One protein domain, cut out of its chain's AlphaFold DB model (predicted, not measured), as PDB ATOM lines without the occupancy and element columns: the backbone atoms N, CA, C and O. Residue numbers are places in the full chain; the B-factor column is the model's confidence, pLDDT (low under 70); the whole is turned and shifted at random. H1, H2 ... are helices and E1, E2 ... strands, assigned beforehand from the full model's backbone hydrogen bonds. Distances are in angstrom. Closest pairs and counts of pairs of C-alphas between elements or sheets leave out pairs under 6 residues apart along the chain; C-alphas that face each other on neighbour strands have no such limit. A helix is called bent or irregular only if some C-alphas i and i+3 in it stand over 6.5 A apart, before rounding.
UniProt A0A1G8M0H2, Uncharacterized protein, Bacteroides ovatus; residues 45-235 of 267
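This is residues 45 to 235 of the 267 residues of an uncharacterized protein of Bacteroides ovatus (UniProt A0A1G8M0H2). What shape do these atoms make? A strongly twisted sheet of seven strands, curled like part of a barrel and folded back on itself at the bent strand E6, makes one side of the domain, and a cluster of six mostly crossed helices makes the other, where H3 grazes the sheet. The longest axis runs through both, from the link between H4 and H5 beyond the helices to the link between E4 and E5 beyond the strands. What is it built of? The printed part has 191 residues with six named helices and seven named strands, in the order H1 H2 H3 E1 H4 H5 E2 E3 E4 E5 E6 E7 H6, and its class is mixed, helices and strands. The sheet's order is E2 E1 E7 E6 E5 E4 E3, mixed. The whole is compact, with a radius of gyration of the C-alphas of 17.1 A and spans of 55 by 38 by 32 A.

Where do the first elements lie? H1 is residues 45 to 49, beginning at C-alpha 45 (260.725, 266.108, 329.182); H2 is 57 to 64 and H3 is 68 to 73. Strand E1, residues 79 to 83, comes before H4, residues 86 to 103, 25.1 A long, and H5, residues 117 to 124, 10.5 A. Where are the other strands? E2 is residues 128 to 130, E3 is 152 to 155, E4 is 162 to 169, 22.6 A long, and E5 is 181 to 189, 25.2 A. E6, residues 192 to 203, measures 29.2 A from C-alpha 192 (246.804, 259.423, 357.161) to C-alpha 203, and E7 is 208 to 213, 16.0 A. What comes last? H6 is residues 224 to 233, 14.4 A, ending at C-alpha 233 (271.610, 256.354, 351.151).

What do the helices touch? H2 is the hub: it touches H1, with the C-alphas of Leu 48 and Val 60 closest at 6.7 A, H5, with those of Val 62 and Trp 120 closest at 6.3 A, and H4, which touches it with residues 86 to 89 alone, about perpendicular at 82 degrees, with the C-alphas of Asp 58 and Asp 86 closest at 5.6 A. H6 touches H4 at a steep tilt of 64 degrees, the C-alphas of Leu 96 and Tyr 227 closest at 4.5 A, and H5 at a shallow tilt of 27 degrees, opposite ways, those of Val 119 and Lys 229 closest at 6.1 A. In each of the six helices every O i to N i+4 pair is within hydrogen-bond range. How do the strands pair? E1 is parallel to E7, with N 81 and O 209 at 2.8 A, and antiparallel to edge strand E2, with N 80 and O 129 at 2.9 A. E3 to E7 form a meander, each strand the antiparallel neighbour of the one before, with N 154 and O 163 at 2.9 A, N 166 and O 184 at 2.9 A, N 196 and O 185 at 2.8 A, and N 210 and O 203 at 2.8 A. How does the sheet fold? It is a folded sheet, bent back into two leaves: E2 E1 E7 face E5 E4 E3, with E6, which bends by 71 degrees at residue 199, as the hinge.

How large is it? The two C-alphas farthest apart, those of Asn 105 and Asn 173, are 55.9 A apart. Is it unbroken, and which links are long? The printed part has no cut; the long links are H4 to H5, E2 to E3 and E4 to E5. How sure is the model? The mean pLDDT of the printed part is 96.0, and no printed residue is under 70.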
ATOM      1  N   MET A  45     259.416 265.534 328.879       98.38
ATOM      2  CA  MET A  45     260.725 266.108 329.182       98.38
ATOM      3  C   MET A  45     260.921 267.452 328.469       98.38
ATOM      4  O   MET A  45     261.268 268.436 329.117       98.38
ATOM      5  N   GLU A  46     260.603 267.526 327.174       98.25
ATOM      6  CA  GLU A  46     260.670 268.776 326.406       98.25
ATOM      7  C   GLU A  46     259.712 269.838 326.955       98.25
ATOM      8  O   GLU A  46     260.080 271.008 327.031       98.25
ATOM      9  N   TYR A  47     258.508 269.447 327.395       97.56
ATOM     10  CA  TYR A  47     257.589 270.365 328.067       97.56
ATOM     11  C   TYR A  47     258.235 270.984 329.307       97.56
ATOM     12  O   TYR A  47     258.230 272.207 329.438       97.56
ATOM     13  N   LEU A  48     258.816 270.170 330.195       97.69
ATOM     14  CA  LEU A  48     259.459 270.661 331.417       97.69
ATOM     15  C   LEU A  48     260.657 271.570 331.107       97.69
ATOM     16  O   LEU A  48     260.839 272.581 331.783       97.69
ATOM     17  N   GLU A  49     261.444 271.243 330.081       97.31
ATOM     18  CA  GLU A  49     262.615 272.025 329.660       97.31
ATOM     19  C   GLU A  49     262.263 273.331 328.942       97.31
ATOM     20  O   GLU A  49     263.016 274.296 329.041       97.31
ATOM     21  N   SER A  50     261.121 273.388 328.251       95.25
ATOM     22  CA  SER A  50     260.662 274.580 327.518       95.25
ATOM     23  C   SER A  50     260.207 275.737 328.418       95.25
ATOM     24  O   SER A  50     259.865 276.818 327.936       95.25
ATOM     25  N   ARG A  51     260.126 275.506 329.731       91.19
ATOM     26  CA  ARG A  51     259.540 276.443 330.690       91.19
ATOM     27  C   ARG A  51     260.564 277.472 331.159       91.19
ATOM     28  O   ARG A  51     261.321 277.243 332.097       91.19
ATOM     29  N   ASP A  52     260.494 278.657 330.558       85.88
ATOM     30  CA  ASP A  52     261.351 279.808 330.886       85.88
ATOM     31  C   ASP A  52     261.036 280.471 332.241       85.88
ATOM     32  O   ASP A  52     261.794 281.315 332.718       85.88
ATOM     33  N   ASP A  53     259.925 280.112 332.892       85.69
ATOM     34  CA  ASP A  53     259.491 280.699 334.167       85.69
ATOM     35  C   ASP A  53     260.171 280.090 335.402       85.69
ATOM     36  O   ASP A  53     259.753 280.345 336.531       85.69
ATOM     37  N   MET A  54     261.232 279.305 335.184       83.69
ATOM     38  CA  MET A  54     262.041 278.649 336.216       83.69
ATOM     39  C   MET A  54     261.227 277.750 337.161       83.69
ATOM     40  O   MET A  54     261.660 277.466 338.269       83.69
ATOM     41  N   LEU A  55     260.051 277.283 336.733       93.62
ATOM     42  CA  LEU A  55     259.169 276.478 337.580       93.62
ATOM     43  C   LEU A  55     259.685 275.045 337.799       93.62
ATOM     44  O   LEU A  55     259.303 274.406 338.782       93.62
ATOM     45  N   PHE A  56     260.522 274.550 336.878       97.38
ATOM     46  CA  PHE A  56     260.995 273.162 336.817       97.38
ATOM     47  C   PHE A  56     262.512 273.033 336.592       97.38
ATOM     48  O   PHE A  56     262.974 271.968 336.194       97.38
ATOM     49  N   SER A  57     263.300 274.094 336.777       97.12
ATOM     50  CA  SER A  57     264.747 274.059 336.506       97.12
ATOM     51  C   SER A  57     265.476 273.011 337.351       97.12
ATOM     52  O   SER A  57     266.285 272.242 336.824       97.12
ATOM     53  N   ASP A  58     265.195 272.958 338.649       97.38
ATOM     54  CA  ASP A  58     265.771 271.959 339.549       97.38
ATOM     55  C   ASP A  58     265.097 270.599 339.388       97.38
ATOM     56  O   ASP A  58     265.789 269.577 339.402       97.38
ATOM     57  N   LEU A  59     263.790 270.566 339.110       98.38
ATOM     58  CA  LEU A  59     263.104 269.324 338.755       98.38
ATOM     59  C   LEU A  59     263.745 268.644 337.536       98.38
ATOM     60  O   LEU A  59     264.020 267.446 337.574       98.38
ATOM     61  N   VAL A  60     264.033 269.401 336.477       98.44
ATOM     62  CA  VAL A  60     264.701 268.914 335.262       98.44
ATOM     63  C   VAL A  60     266.085 268.353 335.586       98.44
ATOM     64  O   VAL A  60     266.426 267.270 335.108       98.44
ATOM     65  N   LYS A  61     266.883 269.044 336.417       97.75
ATOM     66  CA  LYS A  61     268.204 268.543 336.845       97.75
ATOM     67  C   LYS A  61     268.081 267.209 337.578       97.75
ATOM     68  O   LYS A  61     268.827 266.282 337.274       97.75
ATOM     69  N   VAL A  62     267.136 267.117 338.511       97.94
ATOM     70  CA  VAL A  62     266.867 265.907 339.293       97.94
ATOM     71  C   VAL A  62     266.433 264.759 338.381       97.94
ATOM     72  O   VAL A  62     267.011 263.680 338.460       97.94
ATOM     73  N   ILE A  63     265.486 264.988 337.466       98.62
ATOM     74  CA  ILE A  63     265.014 263.966 336.516       98.62
ATOM     75  C   ILE A  63     266.166 263.440 335.655       98.62
ATOM     76  O   ILE A  63     266.312 262.223 335.531       98.62
ATOM     77  N   LYS A  64     267.024 264.327 335.128       98.50
ATOM     78  CA  LYS A  64     268.194 263.978 334.296       98.50
ATOM     79  C   LYS A  64     269.207 263.057 334.973       98.50
ATOM     80  O   LYS A  64     269.983 262.402 334.287       98.50
ATOM     81  N   MET A  65     269.223 263.010 336.302       97.62
ATOM     82  CA  MET A  65     270.103 262.123 337.065       97.62
ATOM     83  C   MET A  65     269.508 260.724 337.289       97.62
ATOM     84  O   MET A  65     270.157 259.884 337.909       97.62
ATOM     85  N   THR A  66     268.279 260.473 336.840       98.38
ATOM     86  CA  THR A  66     267.493 259.271 337.163       98.38
ATOM     87  C   THR A  66     267.008 258.584 335.892       98.38
ATOM     88  O   THR A  66     267.014 259.187 334.818       98.38
ATOM     89  N   LYS A  67     266.481 257.358 336.009       97.81
ATOM     90  CA  LYS A  67     265.841 256.685 334.863       97.81
ATOM     91  C   LYS A  67     264.625 257.431 334.290       97.81
ATOM     92  O   LYS A  67     264.187 257.124 333.185       97.81
ATOM     93  N   TRP A  68     264.031 258.369 335.040       98.62
ATOM     94  CA  TRP A  68     262.827 259.082 334.599       98.62
ATOM     95  C   TRP A  68     263.081 259.958 333.384       98.62
ATOM     96  O   TRP A  68     262.144 260.196 332.633       98.62
ATOM     97  N   TYR A  69     264.325 260.388 333.157       98.62
ATOM     98  CA  TYR A  69     264.684 261.093 331.932       98.62
ATOM     99  C   TYR A  69     264.346 260.266 330.687       98.62
ATOM    100  O   TYR A  69     263.697 260.776 329.777       98.62
ATOM    101  N   ASP A  70     264.708 258.980 330.683       98.50
ATOM    102  CA  ASP A  70     264.444 258.089 329.552       98.50
ATOM    103  C   ASP A  70     262.936 257.869 329.370       98.50
ATOM    104  O   ASP A  70     262.428 257.968 328.257       98.50
ATOM    105  N   VAL A  71     262.195 257.655 330.465       98.38
ATOM    106  CA  VAL A  71     260.733 257.458 330.421       98.38
ATOM    107  C   VAL A  71     260.006 258.721 329.947       98.38
ATOM    108  O   VAL A  71     259.084 258.639 329.143       98.38
ATOM    109  N   PHE A  72     260.405 259.901 330.429       98.69
ATOM    110  CA  PHE A  72     259.753 261.170 330.084       98.69
ATOM    111  C   PHE A  72     260.106 261.655 328.678       98.69
ATOM    112  O   PHE A  72     259.372 262.485 328.139       98.69
ATOM    113  N   SER A  73     261.191 261.139 328.098       98.56
ATOM    114  CA  SER A  73     261.634 261.435 326.732       98.56
ATOM    115  C   SER A  73     261.194 260.374 325.713       98.56
ATOM    116  O   SER A  73     261.355 260.584 324.515       98.56
ATOM    117  N   ASP A  74     260.654 259.229 326.148       98.25
ATOM    118  CA  ASP A  74     260.144 258.201 325.237       98.25
ATOM    119  C   ASP A  74     258.798 258.636 324.649       98.25
ATOM    120  O   ASP A  74     257.794 258.716 325.356       98.25
ATOM    121  N   GLU A  75     258.773 258.880 323.341       97.00
ATOM    122  CA  GLU A  75     257.578 259.231 322.557       97.00
ATOM    123  C   GLU A  75     256.438 258.207 322.680       97.00
ATOM    124  O   GLU A  75     255.269 258.544 322.495       97.00
ATOM    125  N   ASN A  76     256.765 256.949 322.989       96.75
ATOM    126  CA  ASN A  76     255.786 255.868 323.116       96.75
ATOM    127  C   ASN A  76     255.320 255.647 324.556       96.75
ATOM    128  O   ASN A  76     254.484 254.768 324.787       96.75
ATOM    129  N   ALA A  77     255.854 256.402 325.521       96.56
ATOM    130  CA  ALA A  77     255.362 256.324 326.883       96.56
ATOM    131  C   ALA A  77     253.883 256.745 326.940       96.56
ATOM    132  O   ALA A  77     253.381 257.540 326.141       96.56
ATOM    133  N   ASP A  78     253.173 256.170 327.902       97.38
ATOM    134  CA  ASP A  78     251.799 256.529 328.217       97.38
ATOM    135  C   ASP A  78     251.711 256.669 329.730       97.38
ATOM    136  O   ASP A  78     251.537 255.681 330.448       97.38
ATOM    137  N   ILE A  79     251.952 257.883 330.224       98.38
ATOM    138  CA  ILE A  79     252.050 258.159 331.659       98.38
ATOM    139  C   ILE A  79     251.268 259.404 332.076       98.38
ATOM    140  O   ILE A  79     251.003 260.310 331.285       98.38
ATOM    141  N   THR A  80     250.945 259.474 333.364       98.62
ATOM    142  CA  THR A  80     250.492 260.697 334.031       98.62
ATOM    143  C   THR A  80     251.536 261.109 335.051       98.62
ATOM    144  O   THR A  80     251.877 260.329 335.942       98.62
ATOM    145  N   PHE A  81     252.017 262.343 334.940       98.75
ATOM    146  CA  PHE A  81     252.991 262.919 335.851       98.75
ATOM    147  C   PHE A  81     252.371 264.054 336.669       98.75
ATOM    148  O   PHE A  81     251.970 265.090 336.136       98.75
ATOM    149  N   PHE A  82     252.316 263.867 337.987       98.75
ATOM    150  CA  PHE A  82     251.993 264.932 338.932       98.75
ATOM    151  C   PHE A  82     253.249 265.756 339.216       98.75
ATOM    152  O   PHE A  82     253.930 265.521 340.212       98.75
ATOM    153  N   ALA A  83     253.578 266.684 338.318       98.56
ATOM    154  CA  ALA A  83     254.825 267.434 338.355       98.56
ATOM    155  C   ALA A  83     254.934 268.298 339.626       98.56
ATOM    156  O   ALA A  83     254.186 269.274 339.756       98.56
ATOM    157  N   PRO A  84     255.854 267.990 340.564       98.12
ATOM    158  CA  PRO A  84     256.230 268.948 341.593       98.12
ATOM    159  C   PRO A  84     256.873 270.181 340.944       98.12
ATOM    160  O   PRO A  84     257.232 270.172 339.772       98.12
ATOM    161  N   THR A  85     257.015 271.260 341.700       97.62
ATOM    162  CA  THR A  85     257.710 272.468 341.226       97.62
ATOM    163  C   THR A  85     259.042 272.605 341.946       97.62
ATOM    164  O   THR A  85     259.260 271.941 342.966       97.62
ATOM    165  N   ASP A  86     259.910 273.493 341.471       97.19
ATOM    166  CA  ASP A  86     261.178 273.795 342.146       97.19
ATOM    167  C   ASP A  86     260.943 274.228 343.606       97.19
ATOM    168  O   ASP A  86     261.642 273.768 344.501       97.19
ATOM    169  N   PHE A  87     259.839 274.929 343.899       96.69
ATOM    170  CA  PHE A  87     259.423 275.249 345.275       96.69
ATOM    171  C   PHE A  87     259.239 274.013 346.175       96.69
ATOM    172  O   PHE A  87     259.496 274.072 347.382       96.69
ATOM    173  N   SER A  88     258.774 272.886 345.626       96.94
ATOM    174  CA  SER A  88     258.657 271.627 346.373       96.94
ATOM    175  C   SER A  88     260.018 271.001 346.672       96.94
ATOM    176  O   SER A  88     260.179 270.374 347.728       96.94
ATOM    177  N   ILE A  89     260.976 271.157 345.754       97.00
ATOM    178  CA  ILE A  89     262.356 270.685 345.905       97.00
ATOM    179  C   ILE A  89     263.073 271.554 346.935       97.00
ATOM    180  O   ILE A  89     263.545 271.010 347.933       97.00
ATOM    181  N   ASP A  90     263.043 272.877 346.769       96.38
ATOM    182  CA  ASP A  90     263.648 273.862 347.672       96.38
ATOM    183  C   ASP A  90     263.215 273.638 349.115       96.38
ATOM    184  O   ASP A  90     264.047 273.458 350.000       96.38
ATOM    185  N   ARG A  91     261.903 273.524 349.357       96.62
ATOM    186  CA  ARG A  91     261.368 273.266 350.701       96.62
ATOM    187  C   ARG A  91     261.927 271.983 351.315       96.62
ATOM    188  O   ARG A  91     262.175 271.924 352.517       96.62
ATOM    189  N   SER A  92     262.107 270.942 350.509       97.06
ATOM    190  CA  SER A  92     262.629 269.660 350.989       97.06
ATOM    191  C   SER A  92     264.139 269.730 351.230       97.06
ATOM    192  O   SER A  92     264.626 269.176 352.216       97.06
ATOM    193  N   VAL A  93     264.874 270.443 350.372       97.62
ATOM    194  CA  VAL A  93     266.316 270.697 350.510       97.62
ATOM    195  C   VAL A  93     266.608 271.586 351.719       97.62
ATOM    196  O   VAL A  93     267.559 271.319 352.450       97.62
ATOM    197  N   ASP A  94     265.771 272.583 351.997       97.62
ATOM    198  CA  ASP A  94     265.871 273.428 353.188       97.62
ATOM    199  C   ASP A  94     265.732 272.605 354.469       97.62
ATOM    200  O   ASP A  94     266.532 272.751 355.397       97.62
ATOM    201  N   ILE A  95     264.759 271.688 354.510       97.69
ATOM    202  CA  ILE A  95     264.579 270.772 355.640       97.69
ATOM    203  C   ILE A  95     265.742 269.782 355.741       97.69
ATOM    204  O   ILE A  95     266.250 269.565 356.842       97.69
ATOM    205  N   LEU A  96     266.216 269.218 354.629       97.88
ATOM    206  CA  LEU A  96     267.435 268.401 354.599       97.88
ATOM    207  C   LEU A  96     268.613 269.164 355.220       97.88
ATOM    208  O   LEU A  96     269.183 268.713 356.210       97.88
ATOM    209  N   ASN A  97     268.924 270.351 354.706       98.06
ATOM    210  CA  ASN A  97     270.044 271.176 355.150       98.06
ATOM    211  C   ASN A  97     269.919 271.650 356.599       98.06
ATOM    212  O   ASN A  97     270.925 271.746 357.307       98.06
ATOM    213  N   TYR A  98     268.703 271.952 357.054       97.81
ATOM    214  CA  TYR A  98     268.446 272.275 358.451       97.81
ATOM    215  C   TYR A  98     268.823 271.103 359.364       97.81
ATOM    216  O   TYR A  98     269.520 271.307 360.358       97.81
ATOM    217  N   ASN A  99     268.398 269.886 359.028       97.75
ATOM    218  CA  ASN A  99     268.638 268.714 359.869       97.75
ATOM    219  C   ASN A  99     270.098 268.250 359.819       97.75
ATOM    220  O   ASN A  99     270.682 268.004 360.873       97.75
ATOM    221  N   LEU A 100     270.721 268.249 358.634       97.06
ATOM    222  CA  LEU A 100     272.151 267.958 358.483       97.06
ATOM    223  C   LEU A 100     273.003 268.827 359.410       97.06
ATOM    224  O   LEU A 100     273.821 268.313 360.173       97.06
ATOM    225  N   TYR A 101     272.752 270.138 359.388       96.31
ATOM    226  CA  TYR A 101     273.516 271.094 360.176       96.31
ATOM    227  C   TYR A 101     273.228 270.985 361.678       96.31
ATOM    228  O   TYR A 101     274.157 270.926 362.479       96.31
ATOM    229  N   ASN A 102     271.951 270.968 362.074       96.19
ATOM    230  CA  ASN A 102     271.581 271.093 363.487       96.19
ATOM    231  C   ASN A 102     271.590 269.763 364.252       96.19
ATOM    232  O   ASN A 102     271.752 269.781 365.471       96.19
ATOM    233  N   TRP A 103     271.358 268.629 363.582       93.50
ATOM    234  CA  TRP A 103     271.167 267.332 364.247       93.50
ATOM    235  C   TRP A 103     272.268 266.322 363.936       93.50
ATOM    236  O   TRP A 103     272.538 265.459 364.769       93.50
ATOM    237  N   ASN A 104     272.921 266.423 362.776       93.44
ATOM    238  CA  ASN A 104     273.970 265.479 362.378       93.44
ATOM    239  C   ASN A 104     275.383 266.074 362.411       93.44
ATOM    240  O   ASN A 104     276.339 265.331 362.199       93.44
ATOM    241  N   ASN A 105     275.533 267.378 362.683       92.69
ATOM    242  CA  ASN A 105     276.799 268.117 362.564       92.69
ATOM    243  C   ASN A 105     277.473 267.926 361.189       92.69
ATOM    244  O   ASN A 105     278.698 267.851 361.091       92.69
ATOM    245  N   MET A 106     276.667 267.815 360.134       93.88
ATOM    246  CA  MET A 106     277.114 267.677 358.749       93.88
ATOM    247  C   MET A 106     277.045 269.029 358.035       93.88
ATOM    248  O   MET A 106     276.280 269.921 358.412       93.88
ATOM    249  N   GLU A 107     277.852 269.188 356.988       94.69
ATOM    250  CA  GLU A 107     277.746 270.351 356.109       94.69
ATOM    251  C   GLU A 107     276.400 270.348 355.369       94.69
ATOM    252  O   GLU A 107     275.725 269.330 355.252       94.69
ATOM    253  N   LYS A 108     275.978 271.516 354.885       97.00
ATOM    254  CA  LYS A 108     274.804 271.612 354.014       97.00
ATOM    255  C   LYS A 108     275.182 271.153 352.609       97.00
ATOM    256  O   LYS A 108     276.303 271.405 352.163       97.00
ATOM    257  N   ILE A 109     274.241 270.560 351.884       96.94
ATOM    258  CA  ILE A 109     274.421 270.356 350.449       96.94
ATOM    259  C   ILE A 109     274.392 271.708 349.730       96.94
ATOM    260  O   ILE A 109     273.625 272.611 350.070       96.94
ATOM    261  N   THR A 110     275.240 271.826 348.719       95.56
ATOM    262  CA  THR A 110     275.358 272.987 347.825       95.56
ATOM    263  C   THR A 110     274.969 272.640 346.388       95.56
ATOM    264  O   THR A 110     274.725 273.535 345.583       95.56
ATOM    265  N   ASN A 111     274.887 271.347 346.064       96.50
ATOM    266  CA  ASN A 111     274.459 270.840 344.770       96.50
ATOM    267  C   ASN A 111     273.528 269.632 344.955       96.50
ATOM    268  O   ASN A 111     273.789 268.770 345.795       96.50
ATOM    269  N   LEU A 112     272.470 269.544 344.144       97.19
ATOM    270  CA  LEU A 112     271.521 268.422 344.152       97.19
ATOM    271  C   LEU A 112     272.195 267.077 343.841       97.19
ATOM    272  O   LEU A 112     271.739 266.046 344.330       97.19
ATOM    273  N   SER A 113     273.316 267.089 343.112       96.69
ATOM    274  CA  SER A 113     274.124 265.902 342.813       96.69
ATOM    275  C   SER A 113     274.823 265.289 344.025       96.69
ATOM    276  O   SER A 113     275.380 264.206 343.908       96.69
ATOM    277  N   GLN A 114     274.851 265.985 345.166       97.50
ATOM    278  CA  GLN A 114     275.374 265.431 346.419       97.50
ATOM    279  C   GLN A 114     274.405 264.428 347.049       97.50
ATOM    280  O   GLN A 114     274.814 263.562 347.820       97.50
ATOM    281  N   VAL A 115     273.112 264.547 346.736       98.06
ATOM    282  CA  VAL A 115     272.124 263.523 347.059       98.06
ATOM    283  C   VAL A 115     272.163 262.487 345.945       98.06
ATOM    284  O   VAL A 115     272.081 262.828 344.762       98.06
ATOM    285  N   LYS A 116     272.291 261.217 346.331       98.12
ATOM    286  CA  LYS A 116     272.430 260.120 345.377       98.12
ATOM    287  C   LYS A 116     271.211 259.991 344.467       98.12
ATOM    288  O   LYS A 116     270.074 260.230 344.885       98.12
ATOM    289  N   SER A 117     271.441 259.588 343.220       97.94
ATOM    290  CA  SER A 117     270.392 259.524 342.200       97.94
ATOM    291  C   SER A 117     269.266 258.556 342.555       97.94
ATOM    292  O   SER A 117     268.121 258.847 342.225       97.94
ATOM    293  N   GLU A 118     269.526 257.467 343.285       98.12
ATOM    294  CA  GLU A 118     268.474 256.534 343.709       98.12
ATOM    295  C   GLU A 118     267.441 257.172 344.649       98.12
ATOM    296  O   GLU A 118     266.275 256.772 344.648       98.12
ATOM    297  N   VAL A 119     267.836 258.189 345.426       98.56
ATOM    298  CA  VAL A 119     266.914 258.936 346.295       98.56
ATOM    299  C   VAL A 119     265.983 259.778 345.436       98.56
ATOM    300  O   VAL A 119     264.767 259.738 345.609       98.56
ATOM    301  N   TRP A 120     266.550 260.505 344.477       98.38
ATOM    302  CA  TRP A 120     265.794 261.307 343.527       98.38
ATOM    303  C   TRP A 120     264.863 260.459 342.662       98.38
ATOM    304  O   TRP A 120     263.692 260.803 342.507       98.38
ATOM    305  N   GLU A 121     265.351 259.326 342.157       98.50
ATOM    306  CA  GLU A 121     264.568 258.387 341.358       98.50
ATOM    307  C   GLU A 121     263.347 257.899 342.139       98.50
ATOM    308  O   GLU A 121     262.220 257.957 341.644       98.50
ATOM    309  N   ASP A 122     263.552 257.485 343.387       98.12
ATOM    310  CA  ASP A 122     262.475 257.031 344.253       98.12
ATOM    311  C   ASP A 122     261.461 258.141 344.566       98.12
ATOM    312  O   ASP A 122     260.253 257.900 344.535       98.12
ATOM    313  N   MET A 123     261.934 259.364 344.831       97.81
ATOM    314  CA  MET A 123     261.066 260.507 345.127       97.81
ATOM    315  C   MET A 123     260.221 260.930 343.924       97.81
ATOM    316  O   MET A 123     259.025 261.162 344.093       97.81
ATOM    317  N   ILE A 124     260.799 261.008 342.721       98.56
ATOM    318  CA  ILE A 124     260.048 261.309 341.491       98.56
ATOM    319  C   ILE A 124     259.059 260.183 341.175       98.56
ATOM    320  O   ILE A 124     257.911 260.457 340.820       98.56
ATOM    321  N   GLY A 125     259.440 258.925 341.415       98.25
ATOM    322  CA  GLY A 125     258.578 257.759 341.207       98.25
ATOM    323  C   GLY A 125     257.302 257.732 342.053       98.25
ATOM    324  O   GLY A 125     256.375 256.986 341.738       98.25
ATOM    325  N   MET A 126     257.196 258.566 343.092       98.06
ATOM    326  CA  MET A 126     255.949 258.758 343.847       98.06
ATOM    327  C   MET A 126     254.863 259.500 343.046       98.06
ATOM    328  O   MET A 126     253.695 259.456 343.431       98.06
ATOM    329  N   TYR A 127     255.234 260.174 341.952       98.44
ATOM    330  CA  TYR A 127     254.378 261.093 341.189       98.44
ATOM    331  C   TYR A 127     254.039 260.615 339.776       98.44
ATOM    332  O   TYR A 127     253.332 261.315 339.049       98.44
ATOM    333  N   VAL A 128     254.542 259.446 339.374       98.62
ATOM    334  CA  VAL A 128     254.366 258.900 338.022       98.62
ATOM    335  C   VAL A 128     253.394 257.726 338.066       98.62
ATOM    336  O   VAL A 128     253.568 256.794 338.852       98.62
ATOM    337  N   LEU A 129     252.376 257.763 337.209       98.44
ATOM    338  CA  LEU A 129     251.410 256.685 336.983       98.44
ATOM    339  C   LEU A 129     251.517 256.189 335.538       98.44
ATOM    340  O   LEU A 129     251.751 256.987 334.634       98.44
ATOM    341  N   GLU A 130     251.279 254.897 335.318       97.56
ATOM    342  CA  GLU A 130     251.003 254.362 333.978       97.56
ATOM    343  C   GLU A 130     249.611 254.815 333.505       97.56
ATOM    344  O   GLU A 130     248.645 254.777 334.272       97.56
ATOM    345  N   GLY A 131     249.506 255.200 332.235       97.25
ATOM    346  CA  GLY A 131     248.292 255.660 331.565       97.25
ATOM    347  C   GLY A 131     248.044 257.166 331.668       97.25
ATOM    348  O   GLY A 131     248.513 257.852 332.579       97.25
ATOM    349  N   LYS A 132     247.249 257.683 330.728       96.94
ATOM    350  CA  LYS A 132     246.771 259.073 330.673       96.94
ATOM    351  C   LYS A 132     245.471 259.262 331.462       96.94
ATOM    352  O   LYS A 132     244.413 258.805 331.035       96.94
ATOM    353  N   TYR A 133     245.537 260.007 332.565       97.38
ATOM    354  CA  TYR A 133     244.383 260.403 333.375       97.38
ATOM    355  C   TYR A 133     244.108 261.901 333.254       97.38
ATOM    356  O   TYR A 133     244.774 262.722 333.891       97.38
ATOM    357  N   ARG A 134     243.102 262.275 332.457       96.44
ATOM    358  CA  ARG A 134     242.614 263.662 332.407       96.44
ATOM    359  C   ARG A 134     241.719 263.942 333.602       96.44
ATOM    360  O   ARG A 134     241.167 263.033 334.213       96.44
ATOM    361  N   LEU A 135     241.458 265.220 333.855       95.69
ATOM    362  CA  LEU A 135     240.476 265.676 334.840       95.69
ATOM    363  C   LEU A 135     239.140 264.923 334.737       95.69
ATOM    364  O   LEU A 135     238.559 264.580 335.756       95.69
ATOM    365  N   ASN A 136     238.654 264.654 333.522       94.00
ATOM    366  CA  ASN A 136     237.367 263.980 333.316       94.00
ATOM    367  C   ASN A 136     237.422 262.456 333.514       94.00
ATOM    368  O   ASN A 136     236.369 261.838 333.644       94.00
ATOM    369  N   ASP A 137     238.621 261.870 333.545       95.12
ATOM    370  CA  ASP A 137     238.834 260.432 333.733       95.12
ATOM    371  C   ASP A 137     239.028 260.078 335.220       95.12
ATOM    372  O   ASP A 137     238.968 258.911 335.601       95.12
ATOM    373  N   ILE A 138     239.270 261.085 336.069       96.94
ATOM    374  CA  ILE A 138     239.572 260.919 337.492       96.94
ATOM    375  C   ILE A 138     238.281 260.985 338.319       96.94
ATOM    376  O   ILE A 138     237.475 261.907 338.188       96.94
ATOM    377  N   ALA A 139     238.106 260.018 339.224       97.38
ATOM    378  CA  ALA A 139     236.953 259.954 340.116       97.38
ATOM    379  C   ALA A 139     236.854 261.166 341.064       97.38
ATOM    380  O   ALA A 139     237.856 261.745 341.491       97.38
ATOM    381  N   GLN A 140     235.629 261.519 341.457       97.38
ATOM    382  CA  GLN A 140     235.402 262.550 342.469       97.38
ATOM    383  C   GLN A 140     235.967 262.123 343.830       97.38
ATOM    384  O   GLN A 140     235.824 260.970 344.249       97.38
ATOM    385  N   ILE A 141     236.531 263.091 344.548       96.75
ATOM    386  CA  ILE A 141     236.922 262.959 345.948       96.75
ATOM    387  C   ILE A 141     236.299 264.081 346.784       96.75
ATOM    388  O   ILE A 141     236.285 265.244 346.381       96.75
ATOM    389  N   ASP A 142     235.772 263.723 347.953       95.69
ATOM    390  CA  ASP A 142     235.321 264.665 348.980       95.69
ATOM    391  C   ASP A 142     236.005 264.279 350.300       95.69
ATOM    392  O   ASP A 142     235.698 263.244 350.890       95.69
ATOM    393  N   THR A 143     236.946 265.106 350.767       91.50
ATOM    394  CA  THR A 143     237.735 264.833 351.982       91.50
ATOM    395  C   THR A 143     236.896 264.820 353.259       91.50
ATOM    396  O   THR A 143     237.320 264.212 354.241       91.50
ATOM    397  N   VAL A 144     235.697 265.418 353.254       92.50
ATOM    398  CA  VAL A 144     234.750 265.339 354.381       92.50
ATOM    399  C   VAL A 144     233.735 264.203 354.226       92.50
ATOM    400  O   VAL A 144     233.062 263.849 355.193       92.50
ATOM    401  N   ALA A 145     233.635 263.600 353.036       94.06
ATOM    402  CA  ALA A 145     232.702 262.516 352.721       94.06
ATOM    403  C   ALA A 145     233.374 261.359 351.952       94.06
ATOM    404  O   ALA A 145     232.803 260.815 351.002       94.06
ATOM    405  N   LEU A 146     234.567 260.942 352.398       92.62
ATOM    406  CA  LEU A 146     235.395 259.924 351.731       92.62
ATOM    407  C   LEU A 146     234.681 258.582 351.519       92.62
ATOM    408  O   LEU A 146     234.985 257.873 350.568       92.62
ATOM    409  N   SER A 147     233.714 258.226 352.369       93.38
ATOM    410  CA  SER A 147     232.930 256.995 352.198       93.38
ATOM    411  C   SER A 147     232.050 257.010 350.945       93.38
ATOM    412  O   SER A 147     231.746 255.952 350.404       93.38
ATOM    413  N   ALA A 148     231.607 258.193 350.513       95.81
ATOM    414  CA  ALA A 148     230.783 258.374 349.320       95.81
ATOM    415  C   ALA A 148     231.632 258.733 348.093       95.81
ATOM    416  O   ALA A 148     231.349 258.260 346.995       95.81
ATOM    417  N   PHE A 149     232.680 259.540 348.287       96.69
ATOM    418  CA  PHE A 149     233.560 260.028 347.226       96.69
ATOM    419  C   PHE A 149     235.030 259.802 347.617       96.69
ATOM    420  O   PHE A 149     235.690 260.726 348.099       96.69
ATOM    421  N   PRO A 150     235.549 258.573 347.458       94.94
ATOM    422  CA  PRO A 150     236.897 258.211 347.903       94.94
ATOM    423  C   PRO A 150     238.017 258.622 346.933       94.94
ATOM    424  O   PRO A 150     239.187 258.434 347.259       94.94
ATOM    425  N   GLY A 151     237.695 259.139 345.743       96.06
ATOM    426  CA  GLY A 151     238.654 259.239 344.643       96.06
ATOM    427  C   GLY A 151     239.027 257.866 344.077       96.06
ATOM    428  O   GLY A 151     238.261 256.904 344.167       96.06
ATOM    429  N   GLN A 152     240.209 257.778 343.473       95.44
ATOM    430  CA  GLN A 152     240.730 256.573 342.840       95.44
ATOM    431  C   GLN A 152     242.181 256.329 343.259       95.44
ATOM    432  O   GLN A 152     243.043 257.180 343.053       95.44
ATOM    433  N   THR A 153     242.469 255.147 343.804       96.12
ATOM    434  CA  THR A 153     243.829 254.739 344.181       96.12
ATOM    435  C   THR A 153     244.437 253.822 343.131       96.12
ATOM    436  O   THR A 153     243.922 252.731 342.884       96.12
ATOM    437  N   ASN A 154     245.582 254.231 342.592       96.06
ATOM    438  CA  ASN A 154     246.378 253.456 341.649       96.06
ATOM    439  C   ASN A 154     247.766 253.160 342.234       96.06
ATOM    440  O   ASN A 154     248.205 253.786 343.201       96.06
ATOM    441  N   TYR A 155     248.463 252.198 341.639       97.25
ATOM    442  CA  TYR A 155     249.893 252.028 341.878       97.25
ATOM    443  C   TYR A 155     250.681 253.034 341.042       97.25
ATOM    444  O   TYR A 155     250.307 253.309 339.902       97.25
ATOM    445  N   THR A 156     251.773 253.560 341.600       97.81
ATOM    446  CA  THR A 156     252.758 254.311 340.812       97.81
ATOM    447  C   THR A 156     253.423 253.415 339.774       97.81
ATOM    448  O   THR A 156     253.304 252.192 339.848       97.81
ATOM    449  N   TYR A 157     254.111 254.016 338.806       98.06
ATOM    450  CA  TYR A 157     254.704 253.336 337.651       98.06
ATOM    451  C   TYR A 157     255.525 252.091 338.039       98.06
ATOM    452  O   TYR A 157     255.266 250.990 337.567       98.06
ATOM    453  N   ASP A 158     256.419 252.214 339.026       96.69
ATOM    454  CA  ASP A 158     257.224 251.087 339.531       96.69
ATOM    455  C   ASP A 158     256.483 250.153 340.502       96.69
ATOM    456  O   ASP A 158     257.070 249.241 341.085       96.69
ATOM    457  N   LYS A 159     255.194 250.402 340.745       96.94
ATOM    458  CA  LYS A 159     254.325 249.668 341.679       96.94
ATOM    459  C   LYS A 159     254.819 249.666 343.128       96.94
ATOM    460  O   LYS A 159     254.384 248.847 343.936       96.94
ATOM    461  N   LYS A 160     255.693 250.618 343.472       95.62
ATOM    462  CA  LYS A 160     256.270 250.786 344.812       95.62
ATOM    463  C   LYS A 160     255.347 251.546 345.763       95.62
ATOM    464  O   LYS A 160     255.285 251.215 346.944       95.62
ATOM    465  N   TYR A 161     254.612 252.532 345.251       96.00
ATOM    466  CA  TYR A 161     253.717 253.371 346.043       96.00
ATOM    467  C   TYR A 161     252.274 253.249 345.562       96.00
ATOM    468  O   TYR A 161     252.000 252.878 344.419       96.00
ATOM    469  N   LYS A 162     251.342 253.582 346.455       96.06
ATOM    470  CA  LYS A 162     249.945 253.829 346.104       96.06
ATOM    471  C   LYS A 162     249.728 255.332 346.072       96.06
ATOM    472  O   LYS A 162     250.018 256.004 347.058       96.06
ATOM    473  N   LEU A 163     249.187 255.828 344.968       97.56
ATOM    474  CA  LEU A 163     248.817 257.224 344.807       97.56
ATOM    475  C   LEU A 163     247.307 257.299 344.602       97.56
ATOM    476  O   LEU A 163     246.753 256.672 343.698       97.56
ATOM    477  N   THR A 164     246.634 258.047 345.469       97.25
ATOM    478  CA  THR A 164     245.205 258.327 345.321       97.25
ATOM    479  C   THR A 164     245.044 259.631 344.574       97.25
ATOM    480  O   THR A 164     245.520 260.651 345.043       97.25
ATOM    481  N   MET A 165     244.374 259.615 343.434       97.31
ATOM    482  CA  MET A 165     243.995 260.806 342.682       97.31
ATOM    483  C   MET A 165     242.497 261.048 342.820       97.31
ATOM    484  O   MET A 165     241.707 260.111 342.943       97.31
ATOM    485  N   GLY A 166     242.090 262.307 342.803       97.69
ATOM    486  CA  GLY A 166     240.681 262.648 342.850       97.69
ATOM    487  C   GLY A 166     240.413 264.069 342.400       97.69
ATOM    488  O   GLY A 166     241.276 264.940 342.499       97.69
ATOM    489  N   VAL A 167     239.199 264.308 341.920       98.06
ATOM    490  CA  VAL A 167     238.726 265.651 341.582       98.06
ATOM    491  C   VAL A 167     237.843 266.177 342.710       98.06
ATOM    492  O   VAL A 167     236.797 265.602 343.012       98.06
ATOM    493  N   CYS A 168     238.264 267.277 343.324       95.94
ATOM    494  CA  CYS A 168     237.477 268.058 344.270       95.94
ATOM    495  C   CYS A 168     236.491 268.941 343.500       95.94
ATOM    496  O   CYS A 168     236.890 269.656 342.577       95.94
ATOM    497  N   TYR A 169     235.217 268.899 343.885       95.69
ATOM    498  CA  TYR A 169     234.154 269.692 343.270       95.69
ATOM    499  C   TYR A 169     233.763 270.792 344.253       95.69
ATOM    500  O   TYR A 169     233.314 270.498 345.359       95.69
ATOM    501  N   GLY A 170     233.954 272.046 343.855       93.25
ATOM    502  CA  GLY A 170     233.516 273.203 344.623       93.25
ATOM    503  C   GLY A 170     232.003 273.390 344.558       93.25
ATOM    504  O   GLY A 170     231.323 272.854 343.680       93.25
ATOM    505  N   ASP A 171     231.480 274.202 345.464       94.12
ATOM    506  CA  ASP A 171     230.072 274.590 345.481       94.12
ATOM    507  C   ASP A 171     229.882 275.907 344.717       94.12
ATOM    508  O   ASP A 171     230.781 276.748 344.670       94.12
ATOM    509  N   ALA A 172     228.708 276.107 344.117       94.62
ATOM    510  CA  ALA A 172     228.371 277.362 343.444       94.62
ATOM    511  C   ALA A 172     226.909 277.724 343.674       94.62
ATOM    512  O   ALA A 172     226.028 276.872 343.568       94.62
ATOM    513  N   ASN A 173     226.643 278.995 343.988       93.25
ATOM    514  CA  ASN A 173     225.290 279.514 344.218       93.25
ATOM    515  C   ASN A 173     224.469 278.681 345.230       93.25
ATOM    516  O   ASN A 173     223.267 278.498 345.064       93.25
ATOM    517  N   GLY A 174     225.130 278.141 346.263       92.06
ATOM    518  CA  GLY A 174     224.505 277.288 347.283       92.06
ATOM    519  C   GLY A 174     224.201 275.851 346.838       92.06
ATOM    520  O   GLY A 174     223.601 275.097 347.600       92.06
ATOM    521  N   ILE A 175     224.608 275.457 345.627       93.44
ATOM    522  CA  ILE A 175     224.430 274.104 345.094       93.44
ATOM    523  C   ILE A 175     225.733 273.324 345.280       93.44
ATOM    524  O   ILE A 175     226.790 273.725 344.777       93.44
ATOM    525  N   LYS A 176     225.636 272.193 345.990       92.69
ATOM    526  CA  LYS A 176     226.781 271.322 346.261       92.69
ATOM    527  C   LYS A 176     227.354 270.761 344.954       92.69
ATOM    528  O   LYS A 176     226.591 270.283 344.114       92.69
ATOM    529  N   TYR A 177     228.677 270.809 344.801       94.00
ATOM    530  CA  TYR A 177     229.427 270.291 343.644       94.00
ATOM    531  C   TYR A 177     229.132 270.952 342.284       94.00
ATOM    532  O   TYR A 177     229.487 270.400 341.239       94.00
ATOM    533  N   ALA A 178     228.476 272.114 342.266       92.50
ATOM    534  CA  ALA A 178     228.148 272.836 341.031       92.50
ATOM    535  C   ALA A 178     229.220 273.854 340.597       92.50
ATOM    536  O   ALA A 178     229.022 274.571 339.616       92.50
ATOM    537  N   GLY A 179     230.314 273.968 341.347       92.75
ATOM    538  CA  GLY A 179     231.374 274.947 341.139       92.75
ATOM    539  C   GLY A 179     232.584 274.406 340.381       92.75
ATOM    540  O   GLY A 179     232.491 273.523 339.526       92.75
ATOM    541  N   TYR A 180     233.739 274.992 340.692       90.94
ATOM    542  CA  TYR A 180     235.015 274.659 340.065       90.94
ATOM    543  C   TYR A 180     235.426 273.207 340.339       90.94
ATOM    544  O   TYR A 180     234.998 272.586 341.312       90.94
ATOM    545  N   ARG A 181     236.300 272.670 339.487       94.94
ATOM    546  CA  ARG A 181     236.896 271.343 339.659       94.94
ATOM    547  C   ARG A 181     238.395 271.487 339.830       94.94
ATOM    548  O   ARG A 181     239.025 272.212 339.065       94.94
ATOM    549  N   GLN A 182     238.958 270.790 340.806       96.12
ATOM    550  CA  GLN A 182     240.397 270.787 341.046       96.12
ATOM    551  C   GLN A 182     240.882 269.362 341.275       96.12
ATOM    552  O   GLN A 182     240.352 268.656 342.128       96.12
ATOM    553  N   ILE A 183     241.908 268.951 340.534       97.94
ATOM    554  CA  ILE A 183     242.565 267.666 340.772       97.94
ATOM    555  C   ILE A 183     243.421 267.776 342.039       97.94
ATOM    556  O   ILE A 183     244.080 268.790 342.284       97.94
ATOM    557  N   MET A 184     243.443 266.712 342.828       97.12
ATOM    558  CA  MET A 184     244.456 266.482 343.845       97.12
ATOM    559  C   MET A 184     244.971 265.050 343.769       97.12
ATOM    560  O   MET A 184     244.278 264.149 343.286       97.12
ATOM    561  N   CYS A 185     246.180 264.841 344.270       97.56
ATOM    562  CA  CYS A 185     246.716 263.519 344.539       97.56
ATOM    563  C   CYS A 185     247.113 263.398 346.014       97.56
ATOM    564  O   CYS A 185     247.300 264.394 346.707       97.56
ATOM    565  N   ALA A 186     247.188 262.177 346.523       96.25
ATOM    566  CA  ALA A 186     247.496 261.908 347.912       96.25
ATOM    567  C   ALA A 186     248.298 260.624 348.059       96.25
ATOM    568  O   ALA A 186     247.934 259.577 347.514       96.25
ATOM    569  N   SER A 187     249.356 260.716 348.857       94.50
ATOM    570  CA  SER A 187     250.090 259.564 349.367       94.50
ATOM    571  C   SER A 187     249.674 259.297 350.810       94.50
ATOM    572  O   SER A 187     249.249 260.208 351.523       94.50
ATOM    573  N   GLN A 188     249.777 258.045 351.248       88.38
ATOM    574  CA  GLN A 188     249.521 257.683 352.639       88.38
ATOM    575  C   GLN A 188     250.816 257.786 353.448       88.38
ATOM    576  O   GLN A 188     251.819 257.175 353.083       88.38
ATOM    577  N   ASP A 189     250.768 258.508 354.564       81.75
ATOM    578  CA  ASP A 189     251.861 258.628 355.526       81.75
ATOM    579  C   ASP A 189     251.329 258.343 356.940       81.75
ATOM    580  O   ASP A 189     250.324 258.911 357.366       81.75
ATOM    581  N   TYR A 190     251.938 257.388 357.648       79.94
ATOM    582  CA  TYR A 190     251.494 256.913 358.973       79.94
ATOM    583  C   TYR A 190     249.977 256.647 359.107       79.94
ATOM    584  O   TYR A 190     249.371 256.879 360.152       79.94
ATOM    585  N   GLY A 191     249.346 256.138 358.044       80.94
ATOM    586  CA  GLY A 191     247.912 255.827 358.021       80.94
ATOM    587  C   GLY A 191     246.993 257.018 357.720       80.94
ATOM    588  O   GLY A 191     245.793 256.806 357.550       80.94
ATOM    589  N   ALA A 192     247.535 258.229 357.570       86.69
ATOM    590  CA  ALA A 192     246.804 259.423 357.161       86.69
ATOM    591  C   ALA A 192     247.150 259.819 355.711       86.69
ATOM    592  O   ALA A 192     248.298 259.686 355.289       86.69
ATOM    593  N   PRO A 193     246.183 260.292 354.910       90.50
ATOM    594  CA  PRO A 193     246.475 260.831 353.588       90.50
ATOM    595  C   PRO A 193     247.124 262.217 353.700       90.50
ATOM    596  O   PRO A 193     246.608 263.087 354.402       90.50
ATOM    597  N   ILE A 194     248.214 262.438 352.965       94.38
ATOM    598  CA  ILE A 194     248.757 263.777 352.725       94.38
ATOM    599  C   ILE A 194     248.370 264.202 351.316       94.38
ATOM    600  O   ILE A 194     248.775 263.575 350.337       94.38
ATOM    601  N   TYR A 195     247.570 265.261 351.230       94.06
ATOM    602  CA  TYR A 195     247.013 265.765 349.982       94.06
ATOM    603  C   TYR A 195     247.926 266.806 349.333       94.06
ATOM    604  O   TYR A 195     248.425 267.712 349.998       94.06
ATOM    605  N   ALA A 196     248.065 266.705 348.018       97.12
ATOM    606  CA  ALA A 196     248.737 267.653 347.149       97.12
ATOM    607  C   ALA A 196     247.753 268.109 346.068       97.12
ATOM    608  O   ALA A 196     247.200 267.302 345.319       97.12
ATOM    609  N   TYR A 197     247.508 269.412 345.993       97.38
ATOM    610  CA  TYR A 197     246.550 269.993 345.058       97.38
ATOM    611  C   TYR A 197     247.244 270.436 343.764       97.38
ATOM    612  O   TYR A 197     248.362 270.947 343.795       97.38
ATOM    613  N   VAL A 198     246.559 270.284 342.632       97.75
ATOM    614  CA  VAL A 198     247.047 270.673 341.301       97.75
ATOM    615  C   VAL A 198     246.700 272.141 341.023       97.75
ATOM    616  O   VAL A 198     245.577 272.581 341.293       97.75
ATOM    617  N   SER A 199     247.660 272.910 340.502       94.44
ATOM    618  CA  SER A 199     247.469 274.295 340.043       94.44
ATOM    619  C   SER A 199     247.116 274.374 338.560       94.44
ATOM    620  O   SER A 199     246.256 275.169 338.192       94.44
ATOM    621  N   SER A 200     247.740 273.532 337.731       93.69
ATOM    622  CA  SER A 200     247.501 273.463 336.282       93.69
ATOM    623  C   SER A 200     247.345 272.006 335.866       93.69
ATOM    624  O   SER A 200     248.240 271.202 336.108       93.69
ATOM    625  N   CYS A 201     246.215 271.651 335.262       94.81
ATOM    626  CA  CYS A 201     245.894 270.272 334.892       94.81
ATOM    627  C   CYS A 201     245.724 270.092 333.382       94.81
ATOM    628  O   CYS A 201     245.450 271.060 332.675       94.81
ATOM    629  N   ASN A 202     245.761 268.836 332.928       95.75
ATOM    630  CA  ASN A 202     245.534 268.438 331.532       95.75
ATOM    631  C   ASN A 202     246.486 269.123 330.541       95.75
ATOM    632  O   ASN A 202     246.065 269.522 329.459       95.75
ATOM    633  N   ILE A 203     247.758 269.272 330.901       96.75
ATOM    634  CA  ILE A 203     248.782 269.554 329.894       96.75
ATOM    635  C   ILE A 203     249.070 268.220 329.203       96.75
ATOM    636  O   ILE A 203     249.363 267.237 329.881       96.75
ATOM    637  N   GLU A 204     248.943 268.164 327.882       96.56
ATOM    638  CA  GLU A 204     249.007 266.937 327.082       96.56
ATOM    639  C   GLU A 204     250.186 266.978 326.095       96.56
ATOM    640  O   GLU A 204     249.988 267.311 324.923       96.56
ATOM    641  N   PRO A 205     251.412 266.644 326.542       97.56
ATOM    642  CA  PRO A 205     252.490 266.222 325.652       97.56
ATOM    643  C   PRO A 205     252.134 264.903 324.940       97.56
ATOM    644  O   PRO A 205     251.221 264.177 325.350       97.56
ATOM    645  N   HIS A 206     252.868 264.535 323.892       96.19
ATOM    646  CA  HIS A 206     252.573 263.338 323.090       96.19
ATOM    647  C   HIS A 206     252.563 262.044 323.912       96.19
ATOM    648  O   HIS A 206     251.662 261.204 323.771       96.19
ATOM    649  N   ASN A 207     253.510 261.922 324.838       97.81
ATOM    650  CA  ASN A 207     253.758 260.717 325.619       97.81
ATOM    651  C   ASN A 207     253.093 260.708 327.013       97.81
ATOM    652  O   ASN A 207     253.398 259.863 327.855       97.81
ATOM    653  N   GLY A 208     252.151 261.620 327.293       97.56
ATOM    654  CA  GLY A 208     251.461 261.578 328.583       97.56
ATOM    655  C   GLY A 208     250.582 262.772 328.926       97.56
ATOM    656  O   GLY A 208     250.141 263.526 328.063       97.56
ATOM    657  N   ILE A 209     250.300 262.907 330.220       98.00
ATOM    658  CA  ILE A 209     249.626 264.059 330.822       98.00
ATOM    659  C   ILE A 209     250.476 264.595 331.963       98.00
ATOM    660  O   ILE A 209     250.970 263.827 332.789       98.00
ATOM    661  N   VAL A 210     250.578 265.918 332.055       98.44
ATOM    662  CA  VAL A 210     251.185 266.615 333.186       98.44
ATOM    663  C   VAL A 210     250.114 267.362 333.980       98.44
ATOM    664  O   VAL A 210     249.344 268.164 333.442       98.44
ATOM    665  N   HIS A 211     250.095 267.109 335.289       98.25
ATOM    666  CA  HIS A 211     249.343 267.872 336.285       98.25
ATOM    667  C   HIS A 211     250.332 268.558 337.223       98.25
ATOM    668  O   HIS A 211     250.977 267.903 338.037       98.25
ATOM    669  N   VAL A 212     250.461 269.876 337.121       98.06
ATOM    670  CA  VAL A 212     251.414 270.661 337.915       98.06
ATOM    671  C   VAL A 212     250.879 270.852 339.328       98.06
ATOM    672  O   VAL A 212     249.778 271.373 339.520       98.06
ATOM    673  N   LEU A 213     251.655 270.440 340.325       98.31
ATOM    674  CA  LEU A 213     251.323 270.600 341.736       98.31
ATOM    675  C   LEU A 213     251.487 272.055 342.184       98.31
ATOM    676  O   LEU A 213     252.322 272.803 341.678       98.31
ATOM    677  N   ARG A 214     250.691 272.453 343.176       96.69
ATOM    678  CA  ARG A 214     250.780 273.781 343.781       96.69
ATOM    679  C   ARG A 214     252.108 274.002 344.506       96.69
ATOM    680  O   ARG A 214     252.750 273.079 345.000       96.69
ATOM    681  N   LEU A 215     252.466 275.277 344.638       95.25
ATOM    682  CA  LEU A 215     253.734 275.740 345.218       95.25
ATOM    683  C   LEU A 215     253.870 275.450 346.729       95.25
ATOM    684  O   LEU A 215     254.963 275.523 347.296       95.25
ATOM    685  N   ASP A 216     252.764 275.137 347.408       93.38
ATOM    686  CA  ASP A 216     252.732 274.746 348.822       93.38
ATOM    687  C   ASP A 216     253.073 273.265 349.051       93.38
ATOM    688  O   ASP A 216     253.314 272.860 350.189       93.38
ATOM    689  N   HIS A 217     253.169 272.465 347.986       95.69
ATOM    690  CA  HIS A 217     253.530 271.053 348.072       95.69
ATOM    691  C   HIS A 217     254.997 270.840 348.484       95.69
ATOM    692  O   HIS A 217     255.881 271.616 348.108       95.69
ATOM    693  N   SER A 218     255.270 269.768 349.233       94.62
ATOM    694  CA  SER A 218     256.631 269.313 349.576       94.62
ATOM    695  C   SER A 218     256.967 268.034 348.816       94.62
ATOM    696  O   SER A 218     256.153 267.107 348.786       94.62
ATOM    697  N   LEU A 219     258.170 267.950 348.236       96.38
ATOM    698  CA  LEU A 219     258.605 266.750 347.521       96.38
ATOM    699  C   LEU A 219     258.532 265.513 348.439       96.38
ATOM    700  O   LEU A 219     258.806 265.568 349.633       96.38
ATOM    701  N   GLY A 220     258.131 264.377 347.871       95.62
ATOM    702  CA  GLY A 220     257.838 263.152 348.623       95.62
ATOM    703  C   GLY A 220     256.633 263.208 349.582       95.62
ATOM    704  O   GLY A 220     256.583 262.383 350.491       95.62
ATOM    705  N   PHE A 221     255.693 264.153 349.415       95.75
ATOM    706  CA  PHE A 221     254.489 264.376 350.249       95.75
ATOM    707  C   PHE A 221     254.754 264.759 351.710       95.75
ATOM    708  O   PHE A 221     253.850 265.212 352.397       95.75
ATOM    709  N   ASN A 222     255.987 264.647 352.183       93.25
ATOM    710  CA  ASN A 222     256.409 265.051 353.509       93.25
ATOM    711  C   ASN A 222     257.815 265.641 353.376       93.25
ATOM    712  O   ASN A 222     258.713 265.010 352.818       93.25
ATOM    713  N   SER A 223     258.017 266.855 353.887       89.31
ATOM    714  CA  SER A 223     259.286 267.577 353.744       89.31
ATOM    715  C   SER A 223     260.471 266.866 354.412       89.31
ATOM    716  O   SER A 223     261.621 267.150 354.090       89.31
ATOM    717  N   TYR A 224     260.211 265.926 355.325       94.06
ATOM    718  CA  TYR A 224     261.238 265.103 355.965       94.06
ATOM    719  C   TYR A 224     261.660 263.883 355.126       94.06
ATOM    720  O   TYR A 224     262.710 263.292 355.386       94.06
ATOM    721  N   THR A 225     260.883 263.508 354.102       95.94
ATOM    722  CA  THR A 225     261.143 262.319 353.274       95.94
ATOM    723  C   THR A 225     262.505 262.389 352.586       95.94
ATOM    724  O   THR A 225     263.243 261.405 352.616       95.94
ATOM    725  N   LEU A 226     262.866 263.549 352.017       97.69
ATOM    726  CA  LEU A 226     264.173 263.741 351.377       97.69
ATOM    727  C   LEU A 226     265.312 263.544 352.382       97.69
ATOM    728  O   LEU A 226     266.228 262.776 352.113       97.69
ATOM    729  N   TYR A 227     265.229 264.194 353.549       97.88
ATOM    730  CA  TYR A 227     266.224 264.051 354.613       97.88
ATOM    731  C   TYR A 227     266.415 262.589 355.017       97.88
ATOM    732  O   TYR A 227     267.538 262.088 355.006       97.88
ATOM    733  N   SER A 228     265.320 261.887 355.320       96.94
ATOM    734  CA  SER A 228     265.385 260.498 355.774       96.94
ATOM    735  C   SER A 228     266.051 259.588 354.741       96.94
ATOM    736  O   SER A 228     266.922 258.798 355.098       96.94
ATOM    737  N   LYS A 229     265.668 259.711 353.464       97.75
ATOM    738  CA  LYS A 229     266.210 258.875 352.381       97.75
ATOM    739  C   LYS A 229     267.655 259.233 352.041       97.75
ATOM    740  O   LYS A 229     268.464 258.335 351.834       97.75
ATOM    741  N   ALA A 230     267.999 260.521 352.024       97.81
ATOM    742  CA  ALA A 230     269.368 260.973 351.785       97.81
ATOM    743  C   ALA A 230     270.323 260.496 352.889       97.81
ATOM    744  O   ALA A 230     271.430 260.061 352.595       97.81
ATOM    745  N   MET A 231     269.888 260.512 354.152       97.50
ATOM    746  CA  MET A 231     270.682 259.981 355.262       97.50
ATOM    747  C   MET A 231     270.868 258.463 355.184       97.50
ATOM    748  O   MET A 231     271.955 257.973 355.479       97.50
ATOM    749  N   GLU A 232     269.833 257.723 354.780       97.38
ATOM    750  CA  GLU A 232     269.905 256.268 354.588       97.38
ATOM    751  C   GLU A 232     270.853 255.888 353.441       97.38
ATOM    752  O   GLU A 232     271.678 254.988 353.587       97.38
ATOM    753  N   ALA A 233     270.765 256.598 352.315       97.75
ATOM    754  CA  ALA A 233     271.610 256.354 351.151       97.75
ATOM    755  C   ALA A 233     273.049 256.870 351.346       97.75
ATOM    756  O   ALA A 233     273.989 256.330 350.758       97.75
ATOM    757  N   GLY A 234     273.236 257.890 352.185       96.50
ATOM    758  CA  GLY A 234     274.470 258.660 352.319       96.50
ATOM    759  C   GLY A 234     274.504 259.869 351.377       96.50
ATOM    760  O   GLY A 234     273.814 259.903 350.359       96.50
ATOM    761  N   ILE A 235     275.327 260.861 351.726       96.44
ATOM    762  CA  ILE A 235     275.473 262.124 350.988       96.44
ATOM    763  C   ILE A 235     276.926 262.283 350.558       96.44
ATOM    764  O   ILE A 235     277.838 262.142 351.377       96.44
TER     765      ILE A 235